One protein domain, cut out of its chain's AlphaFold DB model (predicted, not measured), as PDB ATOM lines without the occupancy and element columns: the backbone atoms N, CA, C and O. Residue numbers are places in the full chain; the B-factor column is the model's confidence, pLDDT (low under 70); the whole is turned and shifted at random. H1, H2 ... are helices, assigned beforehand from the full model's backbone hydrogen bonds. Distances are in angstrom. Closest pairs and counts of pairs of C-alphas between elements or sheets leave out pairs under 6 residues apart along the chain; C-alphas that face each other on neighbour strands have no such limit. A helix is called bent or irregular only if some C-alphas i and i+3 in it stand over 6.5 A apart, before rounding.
ATOM      1  N   LEU A   2     165.239 186.003 186.048       60.91
ATOM      2  CA  LEU A   2     165.908 184.725 185.726       60.91
ATOM      3  C   LEU A   2     165.688 184.305 184.261       60.91
ATOM      4  O   LEU A   2     166.650 184.032 183.554       60.91
ATOM      5  N   LEU A   3     164.446 184.390 183.772       60.19
ATOM      6  CA  LEU A   3     164.098 184.071 182.380       60.19
ATOM      7  C   LEU A   3     164.666 185.085 181.373       60.19
ATOM      8  O   LEU A   3     165.227 184.716 180.349       60.19
ATOM      9  N   LYS A   4     164.618 186.378 181.722       56.81
ATOM     10  CA  LYS A   4     165.193 187.482 180.928       56.81
ATOM     11  C   LYS A   4     166.705 187.354 180.691       56.81
ATOM     12  O   LYS A   4     167.219 187.916 179.734       56.81
ATOM     13  N   ASN A   5     167.401 186.643 181.575       57.25
ATOM     14  CA  ASN A   5     168.837 186.400 181.474       57.25
ATOM     15  C   ASN A   5     169.148 185.012 180.876       57.25
ATOM     16  O   ASN A   5     170.294 184.586 180.951       57.25
ATOM     17  N   GLU A   6     168.141 184.297 180.348       61.56
ATOM     18  CA  GLU A   6     168.244 182.929 179.800       61.56
ATOM     19  C   GLU A   6     168.839 181.901 180.780       61.56
ATOM     20  O   GLU A   6     169.356 180.861 180.386       61.56
ATOM     21  N   ILE A   7     168.751 182.173 182.085       63.41
ATOM     22  CA  ILE A   7     169.333 181.313 183.126       63.41
ATOM     23  C   ILE A   7     168.495 180.040 183.314       63.41
ATOM     24  O   ILE A   7     168.999 179.028 183.795       63.41
ATOM     25  N   ILE A   8     167.208 180.086 182.955       70.06
ATOM     26  CA  ILE A   8     166.263 178.982 183.131       70.06
ATOM     27  C   ILE A   8     165.355 178.901 181.902       70.06
ATOM     28  O   ILE A   8     164.949 179.935 181.366       70.06
ATOM     29  N   GLU A   9     165.029 177.683 181.469       79.19
ATOM     30  CA  GLU A   9     164.146 177.442 180.329       79.19
ATOM     31  C   GLU A   9     162.707 177.921 180.593       79.19
ATOM     32  O   GLU A   9     162.214 177.903 181.726       79.19
ATOM     33  N   ASP A  10     162.014 178.329 179.529       86.56
ATOM     34  CA  ASP A  10     160.600 178.714 179.560       86.56
ATOM     35  C   ASP A  10     159.696 177.474 179.448       86.56
ATOM     36  O   ASP A  10     159.195 177.144 178.370       86.56
ATOM     37  N   THR A  11     159.575 176.740 180.556       89.75
ATOM     38  CA  THR A  11     158.904 175.436 180.644       89.75
ATOM     39  C   THR A  11     158.101 175.299 181.937       89.75
ATOM     40  O   THR A  11     158.330 175.997 182.930       89.75
ATOM     41  N   ALA A  12     157.169 174.342 181.952       91.06
ATOM     42  CA  ALA A  12     156.381 174.030 183.140       91.06
ATOM     43  C   ALA A  12     157.265 173.577 184.317       91.06
ATOM     44  O   ALA A  12     156.976 173.896 185.468       91.06
ATOM     45  N   GLU A  13     158.346 172.846 184.048       91.12
ATOM     46  CA  GLU A  13     159.305 172.357 185.043       91.12
ATOM     47  C   GLU A  13     160.010 173.517 185.746       91.12
ATOM     48  O   GLU A  13     160.084 173.547 186.974       91.12
ATOM     49  N   SER A  14     160.458 174.508 184.976       90.88
ATOM     50  CA  SER A  14     161.089 175.711 185.510       90.88
ATOM     51  C   SER A  14     160.141 176.517 186.388       90.88
ATOM     52  O   SER A  14     160.547 176.972 187.456       90.88
ATOM     53  N   TYR A  15     158.869 176.649 185.994       91.94
ATOM     54  CA  TYR A  15     157.865 177.288 186.845       91.94
ATOM     55  C   TYR A  15     157.612 176.498 188.137       91.94
ATOM     56  O   TYR A  15     157.547 177.090 189.212       91.94
ATOM     57  N   LYS A  16     157.538 175.160 188.077       91.06
ATOM     58  CA  LYS A  16     157.366 174.306 189.272       91.06
ATOM     59  C   LYS A  16     158.490 174.495 190.288       91.06
ATOM     60  O   LYS A  16     158.227 174.470 191.488       91.06
ATOM     61  N   CYS A  17     159.721 174.732 189.837       90.81
ATOM     62  CA  CYS A  17     160.842 175.048 190.726       90.81
ATOM     63  C   CYS A  17     160.631 176.349 191.525       90.81
ATOM     64  O   CYS A  17     161.276 176.538 192.554       90.81
ATOM     65  N   LEU A  18     159.722 177.228 191.085       90.12
ATOM     66  CA  LEU A  18     159.354 178.472 191.767       90.12
ATOM     67  C   LEU A  18     158.143 178.316 192.702       90.12
ATOM     68  O   LEU A  18     157.713 179.290 193.317       90.12
ATOM     69  N   ALA A  19     157.582 177.113 192.854       85.50
ATOM     70  CA  ALA A  19     156.383 176.901 193.669       85.50
ATOM     71  C   ALA A  19     156.556 177.357 195.132       85.50
ATOM     72  O   ALA A  19     155.598 177.797 195.759       85.50
ATOM     73  N   THR A  20     157.777 177.290 195.674       87.62
ATOM     74  CA  THR A  20     158.078 177.690 197.060       87.62
ATOM     75  C   THR A  20     158.500 179.153 197.211       87.62
ATOM     76  O   THR A  20     158.833 179.565 198.321       87.62
ATOM     77  N   THR A  21     158.565 179.934 196.128       91.56
ATOM     78  CA  THR A  21     158.935 181.357 196.202       91.56
ATOM     79  C   THR A  21     157.729 182.226 196.562       91.56
ATOM     80  O   THR A  21     156.610 181.740 196.720       91.56
ATOM     81  N   ASP A  22     157.927 183.531 196.698       93.19
ATOM     82  CA  ASP A  22     156.825 184.487 196.777       93.19
ATOM     83  C   ASP A  22     156.142 184.678 195.405       93.19
ATOM     84  O   ASP A  22     156.692 184.311 194.358       93.19
ATOM     85  N   TRP A  23     154.939 185.264 195.423       94.31
ATOM     86  CA  TRP A  23     154.165 185.549 194.213       94.31
ATOM     87  C   TRP A  23     154.891 186.499 193.254       94.31
ATOM     88  O   TRP A  23     154.891 186.229 192.060       94.31
ATOM     89  N   LEU A  24     155.570 187.552 193.733       93.81
ATOM     90  CA  LEU A  24     156.242 188.517 192.845       93.81
ATOM     91  C   LEU A  24     157.329 187.835 192.007       93.81
ATOM     92  O   LEU A  24     157.528 188.165 190.836       93.81
ATOM     93  N   THR A  25     158.014 186.844 192.581       92.75
ATOM     94  CA  THR A  25     158.977 186.015 191.850       92.75
ATOM     95  C   THR A  25     158.301 185.175 190.757       92.75
ATOM     96  O   THR A  25     158.801 185.143 189.626       92.75
ATOM     97  N   ARG A  26     157.159 184.532 191.048       94.69
ATOM     98  CA  ARG A  26     156.392 183.742 190.061       94.69
ATOM     99  C   ARG A  26     155.763 184.620 188.980       94.69
ATOM    100  O   ARG A  26     155.910 184.330 187.796       94.69
ATOM    101  N   GLU A  27     155.164 185.738 189.358       95.62
ATOM    102  CA  GLU A  27     154.611 186.750 188.457       95.62
ATOM    103  C   GLU A  27     155.680 187.277 187.495       95.62
ATOM    104  O   GLU A  27     155.476 187.318 186.282       95.62
ATOM    105  N   ALA A  28     156.866 187.613 188.008       92.38
ATOM    106  CA  ALA A  28     157.972 188.076 187.180       92.38
ATOM    107  C   ALA A  28     158.490 187.004 186.210       92.38
ATOM    108  O   ALA A  28     159.060 187.365 185.181       92.38
ATOM    109  N   TYR A  29     158.336 185.716 186.524       92.94
ATOM    110  CA  TYR A  29     158.614 184.631 185.583       92.94
ATOM    111  C   TYR A  29     157.557 184.598 184.475       92.94
ATOM    112  O   TYR A  29     157.911 184.646 183.299       92.94
ATOM    113  N   ILE A  30     156.274 184.593 184.848       94.00
ATOM    114  CA  ILE A  30     155.149 184.524 183.905       94.00
ATOM    115  C   ILE A  30     155.162 185.716 182.948       94.00
ATOM    116  O   ILE A  30     155.024 185.541 181.741       94.00
ATOM    117  N   ARG A  31     155.394 186.923 183.466       92.38
ATOM    118  CA  ARG A  31     155.453 188.163 182.681       92.38
ATOM    119  C   ARG A  31     156.556 188.154 181.619       92.38
ATOM    120  O   ARG A  31     156.409 188.782 180.578       92.38
ATOM    121  N   GLU A  32     157.686 187.508 181.900       90.50
ATOM    122  CA  GLU A  32     158.815 187.429 180.962       90.50
ATOM    123  C   GLU A  32     158.709 186.216 180.023       90.50
ATOM    124  O   GLU A  32     159.402 186.166 179.005       90.50
ATOM    125  N   SER A  33     157.865 185.239 180.361       90.50
ATOM    126  CA  SER A  33     157.637 184.046 179.554       90.50
ATOM    127  C   SER A  33     156.904 184.388 178.259       90.50
ATOM    128  O   SER A  33     155.945 185.158 178.233       90.50
ATOM    129  N   LYS A  34     157.349 183.770 177.164       88.25
ATOM    130  CA  LYS A  34     156.707 183.889 175.847       88.25
ATOM    131  C   LYS A  34     155.757 182.731 175.558       88.25
ATOM    132  O   LYS A  34     155.013 182.808 174.587       88.25
ATOM    133  N   LYS A  35     155.827 181.658 176.351       90.75
ATOM    134  CA  LYS A  35     155.122 180.389 176.117       90.75
ATOM    135  C   LYS A  35     154.253 179.947 177.291       90.75
ATOM    136  O   LYS A  35     153.646 178.884 177.210       90.75
ATOM    137  N   PHE A  36     154.174 180.727 178.374       93.75
ATOM    138  CA  PHE A  36     153.453 180.326 179.586       93.75
ATOM    139  C   PHE A  36     152.017 179.906 179.286       93.75
ATOM    140  O   PHE A  36     151.572 178.866 179.759       93.75
ATOM    141  N   SER A  37     151.313 180.661 178.436       92.06
ATOM    142  CA  SER A  37     149.953 180.331 177.994       92.06
ATOM    143  C   SER A  37     149.825 178.919 177.422       92.06
ATOM    144  O   SER A  37     148.791 178.275 177.618       92.06
ATOM    145  N   ASP A  38     150.866 178.424 176.755       91.81
ATOM    146  CA  ASP A  38     150.848 177.178 175.992       91.81
ATOM    147  C   ASP A  38     150.936 175.967 176.923       91.81
ATOM    148  O   ASP A  38     150.202 174.995 176.747       91.81
ATOM    149  N   TYR A  39     151.780 176.041 177.957       94.00
ATOM    150  CA  TYR A  39     151.957 174.961 178.936       94.00
ATOM    151  C   TYR A  39     151.210 175.182 180.257       94.00
ATOM    152  O   TYR A  39     151.226 174.304 181.124       94.00
ATOM    153  N   MET A  40     150.540 176.324 180.439       95.38
ATOM    154  CA  MET A  40     149.720 176.576 181.619       95.38
ATOM    155  C   MET A  40     148.615 175.524 181.730       95.38
ATOM    156  O   MET A  40     147.813 175.328 180.812       95.38
ATOM    157  N   THR A  41     148.551 174.899 182.901       95.94
ATOM    158  CA  THR A  41     147.506 173.958 183.312       95.94
ATOM    159  C   THR A  41     147.032 174.326 184.708       95.94
ATOM    160  O   THR A  41     147.763 174.981 185.454       95.94
ATOM    161  N   LEU A  42     145.833 173.888 185.093       95.94
ATOM    162  CA  LEU A  42     145.334 174.111 186.449       95.94
ATOM    163  C   LEU A  42     146.305 173.577 187.512       95.94
ATOM    164  O   LEU A  42     146.644 174.301 188.435       95.94
ATOM    165  N   ALA A  43     146.801 172.346 187.354       95.12
ATOM    166  CA  ALA A  43     147.712 171.730 188.321       95.12
ATOM    167  C   ALA A  43     149.014 172.527 188.523       95.12
ATOM    168  O   ALA A  43     149.634 172.435 189.578       95.12
ATOM    169  N   LEU A  44     149.431 173.297 187.513       95.19
ATOM    170  CA  LEU A  44     150.620 174.139 187.585       95.19
ATOM    171  C   LEU A  44     150.379 175.426 188.381       95.19
ATOM    172  O   LEU A  44     151.286 175.883 189.067       95.19
ATOM    173  N   VAL A  45     149.183 176.008 188.265       96.19
ATOM    174  CA  VAL A  45     148.872 177.362 188.757       96.19
ATOM    175  C   VAL A  45     147.776 177.393 189.817       96.19
ATOM    176  O   VAL A  45     147.252 178.455 190.123       96.19
ATOM    177  N   GLN A  46     147.396 176.241 190.371       95.75
ATOM    178  CA  GLN A  46     146.241 176.110 191.261       95.75
ATOM    179  C   GLN A  46     146.281 177.096 192.439       95.75
ATOM    180  O   GLN A  46     145.250 177.645 192.806       95.75
ATOM    181  N   SER A  47     147.460 177.321 193.025       94.56
ATOM    182  CA  SER A  47     147.658 178.250 194.146       94.56
ATOM    183  C   SER A  47     147.734 179.720 193.744       94.56
ATOM    184  O   SER A  47     147.812 180.558 194.628       94.56
ATOM    185  N   ASP A  48     147.775 180.007 192.446       96.38
ATOM    186  CA  ASP A  48     148.056 181.327 191.884       96.38
ATOM    187  C   ASP A  48     146.878 181.866 191.051       96.38
ATOM    188  O   ASP A  48     147.005 182.891 190.389       96.38
ATOM    189  N   VAL A  49     145.742 181.157 190.990       97.69
ATOM    190  CA  VAL A  49     144.629 181.525 190.093       97.69
ATOM    191  C   VAL A  49     144.052 182.898 190.447       97.69
ATOM    192  O   VAL A  49     143.758 183.682 189.543       97.69
ATOM    193  N   GLU A  50     143.906 183.205 191.739       97.75
ATOM    194  CA  GLU A  50     143.425 184.514 192.196       97.75
ATOM    195  C   GLU A  50     144.391 185.630 191.776       97.75
ATOM    196  O   GLU A  50     143.977 186.648 191.211       97.75
ATOM    197  N   GLU A  51     145.688 185.431 191.990       97.81
ATOM    198  CA  GLU A  51     146.731 186.397 191.668       97.81
ATOM    199  C   GLU A  51     146.922 186.571 190.155       97.81
ATOM    200  O   GLU A  51     147.126 187.688 189.679       97.81
ATOM    201  N   LEU A  52     146.787 185.498 189.372       97.75
ATOM    202  CA  LEU A  52     146.828 185.539 187.908       97.75
ATOM    203  C   LEU A  52     145.710 186.402 187.325       97.75
ATOM    204  O   LEU A  52     145.939 187.161 186.382       97.75
ATOM    205  N   LEU A  53     144.498 186.275 187.869       97.88
ATOM    206  CA  LEU A  53     143.347 187.060 187.430       97.88
ATOM    207  C   LEU A  53     143.510 188.526 187.835       97.88
ATOM    208  O   LEU A  53     143.360 189.412 186.995       97.88
ATOM    209  N   THR A  54     143.871 188.771 189.096       97.19
ATOM    210  CA  THR A  54     143.906 190.116 189.694       97.19
ATOM    211  C   THR A  54     145.161 190.928 189.373       97.19
ATOM    212  O   THR A  54     145.170 192.132 189.605       97.19
ATOM    213  N   SER A  55     146.216 190.312 188.839       96.88
ATOM    214  CA  SER A  55     147.449 191.021 188.491       96.88
ATOM    215  C   SER A  55     147.283 191.940 187.279       96.88
ATOM    216  O   SER A  55     146.862 191.506 186.206       96.88
ATOM    217  N   ASP A  56     147.737 193.186 187.406       94.25
ATOM    218  CA  ASP A  56     147.809 194.158 186.304       94.25
ATOM    219  C   ASP A  56     148.967 193.891 185.325       94.25
ATOM    220  O   ASP A  56     149.075 194.545 184.288       94.25
ATOM    221  N   THR A  57     149.875 192.967 185.654       94.00
ATOM    222  CA  THR A  57     151.086 192.709 184.857       94.00
ATOM    223  C   THR A  57     151.019 191.421 184.043       94.00
ATOM    224  O   THR A  57     151.780 191.259 183.084       94.00
ATOM    225  N   ILE A  58     150.111 190.512 184.406       94.88
ATOM    226  CA  ILE A  58     149.871 189.264 183.685       94.88
ATOM    227  C   ILE A  58     149.122 189.559 182.386       94.88
ATOM    228  O   ILE A  58     148.088 190.221 182.380       94.88
ATOM    229  N   GLY A  59     149.650 189.043 181.275       91.88
ATOM    230  CA  GLY A  59     149.109 189.308 179.945       91.88
ATOM    231  C   GLY A  59     147.721 188.704 179.704       91.88
ATOM    232  O   GLY A  59     147.408 187.598 180.155       91.88
ATOM    233  N   ASP A  60     146.925 189.397 178.888       92.94
ATOM    234  CA  ASP A  60     145.528 189.059 178.578       92.94
ATOM    235  C   ASP A  60     145.320 187.636 178.052       92.94
ATOM    236  O   ASP A  60     144.272 187.045 178.290       92.94
ATOM    237  N   ALA A  61     146.298 187.060 177.345       93.94
ATOM    238  CA  ALA A  61     146.196 185.700 176.814       93.94
ATOM    239  C   ALA A  61     146.005 184.654 177.926       93.94
ATOM    240  O   ALA A  61     145.237 183.704 177.769       93.94
ATOM    241  N   ILE A  62     146.664 184.849 179.070       96.50
ATOM    242  CA  ILE A  62     146.553 183.962 180.230       96.50
ATOM    243  C   ILE A  62     145.182 184.124 180.883       96.50
ATOM    244  O   ILE A  62     144.481 183.137 181.105       96.50
ATOM    245  N   LYS A  63     144.766 185.373 181.124       97.19
ATOM    246  CA  LYS A  63     143.459 185.689 181.714       97.19
ATOM    247  C   LYS A  63     142.305 185.187 180.843       97.19
ATOM    248  O   LYS A  63     141.372 184.571 181.347       97.19
ATOM    249  N   ARG A  64     142.406 185.365 179.523       96.56
ATOM    250  CA  ARG A  64     141.446 184.846 178.542       96.56
ATOM    251  C   ARG A  64     141.330 183.328 178.617       96.56
ATOM    252  O   ARG A  64     140.214 182.830 178.682       96.56
ATOM    253  N   LYS A  65     142.453 182.606 178.681       97.06
ATOM    254  CA  LYS A  65     142.441 181.145 178.843       97.06
ATOM    255  C   LYS A  65     141.732 180.717 180.133       97.06
ATOM    256  O   LYS A  65     140.976 179.753 180.110       97.06
ATOM    257  N   ILE A  66     141.919 181.449 181.236       98.12
ATOM    258  CA  ILE A  66     141.200 181.193 182.494       98.12
ATOM    259  C   ILE A  66     139.687 181.404 182.325       98.12
ATOM    260  O   ILE A  66     138.915 180.578 182.804       98.12
ATOM    261  N   VAL A  67     139.255 182.462 181.628       98.31
ATOM    262  CA  VAL A  67     137.830 182.725 181.350       98.31
ATOM    263  C   VAL A  67     137.224 181.652 180.442       98.31
ATOM    264  O   VAL A  67     136.168 181.116 180.757       98.31
ATOM    265  N   GLU A  68     137.901 181.285 179.354       97.38
ATOM    266  CA  GLU A  68     137.442 180.250 178.412       97.38
ATOM    267  C   GLU A  68     137.359 178.858 179.054       97.38
ATOM    268  O   GLU A  68     136.588 178.002 178.623       97.38
ATOM    269  N   GLN A  69     138.150 178.626 180.102       97.50
ATOM    270  CA  GLN A  69     138.173 177.386 180.873       97.50
ATOM    271  C   GLN A  69     137.630 177.600 182.294       97.50
ATOM    272  O   GLN A  69     138.044 176.911 183.230       97.50
ATOM    273  N   SER A  70     136.708 178.551 182.481       98.19
ATOM    274  CA  SER A  70     136.301 179.031 183.806       98.19
ATOM    275  C   SER A  70     135.785 177.932 184.733       98.19
ATOM    276  O   SER A  70     136.037 177.998 185.928       98.19
ATOM    277  N   GLU A  71     135.122 176.895 184.216       97.69
ATOM    278  CA  GLU A  71     134.671 175.750 185.028       97.69
ATOM    279  C   GLU A  71     135.833 175.036 185.738       97.69
ATOM    280  O   GLU A  71     135.696 174.588 186.873       97.69
ATOM    281  N   THR A  72     137.004 174.987 185.098       97.81
ATOM    282  CA  THR A  72     138.215 174.370 185.651       97.81
ATOM    283  C   THR A  72     138.886 175.267 186.694       97.81
ATOM    284  O   THR A  72     139.355 174.778 187.720       97.81
ATOM    285  N   TYR A  73     138.947 176.578 186.451       98.25
ATOM    286  CA  TYR A  73     139.747 177.505 187.261       98.25
ATOM    287  C   TYR A  73     138.964 178.211 188.376       98.25
ATOM    288  O   TYR A  73     139.524 178.475 189.440       98.25
ATOM    289  N   ALA A  74     137.668 178.478 188.188       98.00
ATOM    290  CA  ALA A  74     136.825 179.179 189.158       98.00
ATOM    291  C   ALA A  74     136.829 178.569 190.577       98.00
ATOM    292  O   ALA A  74     136.810 179.348 191.532       98.00
ATOM    293  N   PRO A  75     136.910 177.233 190.776       97.56
ATOM    294  CA  PRO A  75     137.052 176.633 192.107       97.56
ATOM    295  C   PRO A  75     138.227 177.175 192.938       97.56
ATOM    296  O   PRO A  75     138.155 177.147 194.163       97.56
ATOM    297  N   PHE A  76     139.272 177.694 192.287       97.75
ATOM    298  CA  PHE A  76     140.528 178.124 192.910       97.75
ATOM    299  C   PHE A  76     140.775 179.635 192.819       97.75
ATOM    300  O   PHE A  76     141.796 180.116 193.291       97.75
ATOM    301  N   ALA A  77     139.852 180.392 192.222       97.31
ATOM    302  CA  ALA A  77     140.045 181.814 191.947       97.31
ATOM    303  C   ALA A  77     139.865 182.730 193.171       97.31
ATOM    304  O   ALA A  77     140.155 183.920 193.077       97.31
ATOM    305  N   GLY A  78     139.356 182.215 194.296       96.12
ATOM    306  CA  GLY A  78     139.020 183.034 195.464       96.12
ATOM    307  C   GLY A  78     137.982 184.125 195.159       96.12
ATOM    308  O   GLY A  78     137.500 184.275 194.035       96.12
ATOM    309  N   SER A  79     137.599 184.917 196.162       94.50
ATOM    310  CA  SER A  79     136.549 185.929 195.974       94.50
ATOM    311  C   SER A  79     136.983 187.069 195.045       94.50
ATOM    312  O   SER A  79     136.176 187.533 194.235       94.50
ATOM    313  N   LYS A  80     138.244 187.535 195.119       96.62
ATOM    314  CA  LYS A  80     138.699 188.633 194.246       96.62
ATOM    315  C   LYS A  80     138.908 188.149 192.817       96.62
ATOM    316  O   LYS A  80     138.506 188.848 191.892       96.62
ATOM    317  N   GLY A  81     139.475 186.957 192.634       97.81
ATOM    318  CA  GLY A  81     139.662 186.389 191.304       97.81
ATOM    319  C   GLY A  81     138.330 186.055 190.640       97.81
ATOM    320  O   GLY A  81     138.179 186.342 189.462       97.81
ATOM    321  N   LEU A  82     137.316 185.566 191.366       98.44
ATOM    322  CA  LEU A  82     135.974 185.391 190.790       98.44
ATOM    323  C   LEU A  82     135.353 186.708 190.323       98.44
ATOM    324  O   LEU A  82     134.751 186.745 189.252       98.44
TER     325      LEU A  82
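This is residues 2 to 82 of the 194 residues of an uncharacterized protein of Corynebacterium sanguinis (UniProt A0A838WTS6). Seven mostly short helices make a body whose longest helix, H4, lies near the middle and runs crosswise to the long axis. H1 and H2 are toward one end of that axis, H6 and H7 pack on H4 toward the other, H3 and H5 lie along one side, and the unnamed stretch before H1 makes one tip of the length. The printed part has 81 residues, with the named helices in the order H1 to H7 and no named strand, and its class is all helix. It is compact, with a radius of gyration of the C-alphas of 11.9 A, yet elongated in outline, spanning 34 by 22 by 22 A.

Find C-alpha 42 at (145.334, 174.111, 186.449); from there H4, residues 42 to 54, runs 16.4 A to C-alpha 54 at (143.906, 190.116, 189.694). H4 is irregular, with C-alphas 44 and 47 8.3 A apart. Before it, look for H1 at residues 12 to 16, 6.2 A, H2 at residues 23 to 32, 14.2 A, and H3 at residues 36 to 39, 5.6 A. After it come H5, residues 60 to 68, 12.0 A, and H6, residues 70 to 76, 10.1 A. H6 is only just irregular, with C-alphas 72 and 75 6.9 A apart. H7, residues 78 to 82, spans 6.1 A and ends at C-alpha 82, (135.974, 185.391, 190.790).

Begin at H4, the hub, which touches five helices. With residues 49 to 54 alone it touches H7, where the closest C-alphas, of Glu 50 and Gly 81, are 4.3 A apart. It touches H6 about perpendicular at 84 degrees, closest at the C-alphas of Val 49 and Phe 76, 6.0 A. With residues 52 to 53 alone it touches H5, closest at the C-alphas of Leu 53 and Lys 63, 5.9 A; they run opposite ways at a steep tilt of 68 degrees, only just short of perpendicular. H2 only just touches residues 48 to 52 of H4, with 3 pairs of C-alphas within 8 A, the closest those of Trp 23 and Asp 48, 7.8 A. H1 only just touches H4, at residue 44 alone, with 3 such pairs, the closest Lys 16 and Leu 44, 7.0 A. H3 touches H5, closest at the C-alphas of Ser 37 and Ile 62, 5.5 A. H2 and H6 are apart. In H1, H5 and H7 every O i to N i+4 pair is within hydrogen-bond range, against 5 of 6 in H2, 5 of 9 in H4 and 1 of 3 in H6, where 2 of 4 O i to N i+3 pairs are; H3 is too short for an i+4 pair.

The C-alphas farthest apart, of Asn 5 and Glu 71, are 36.0 A apart. The printed part has no cut and no long link. The mean pLDDT of the printed part is 91.4, and residues 2 to 7 are under 70.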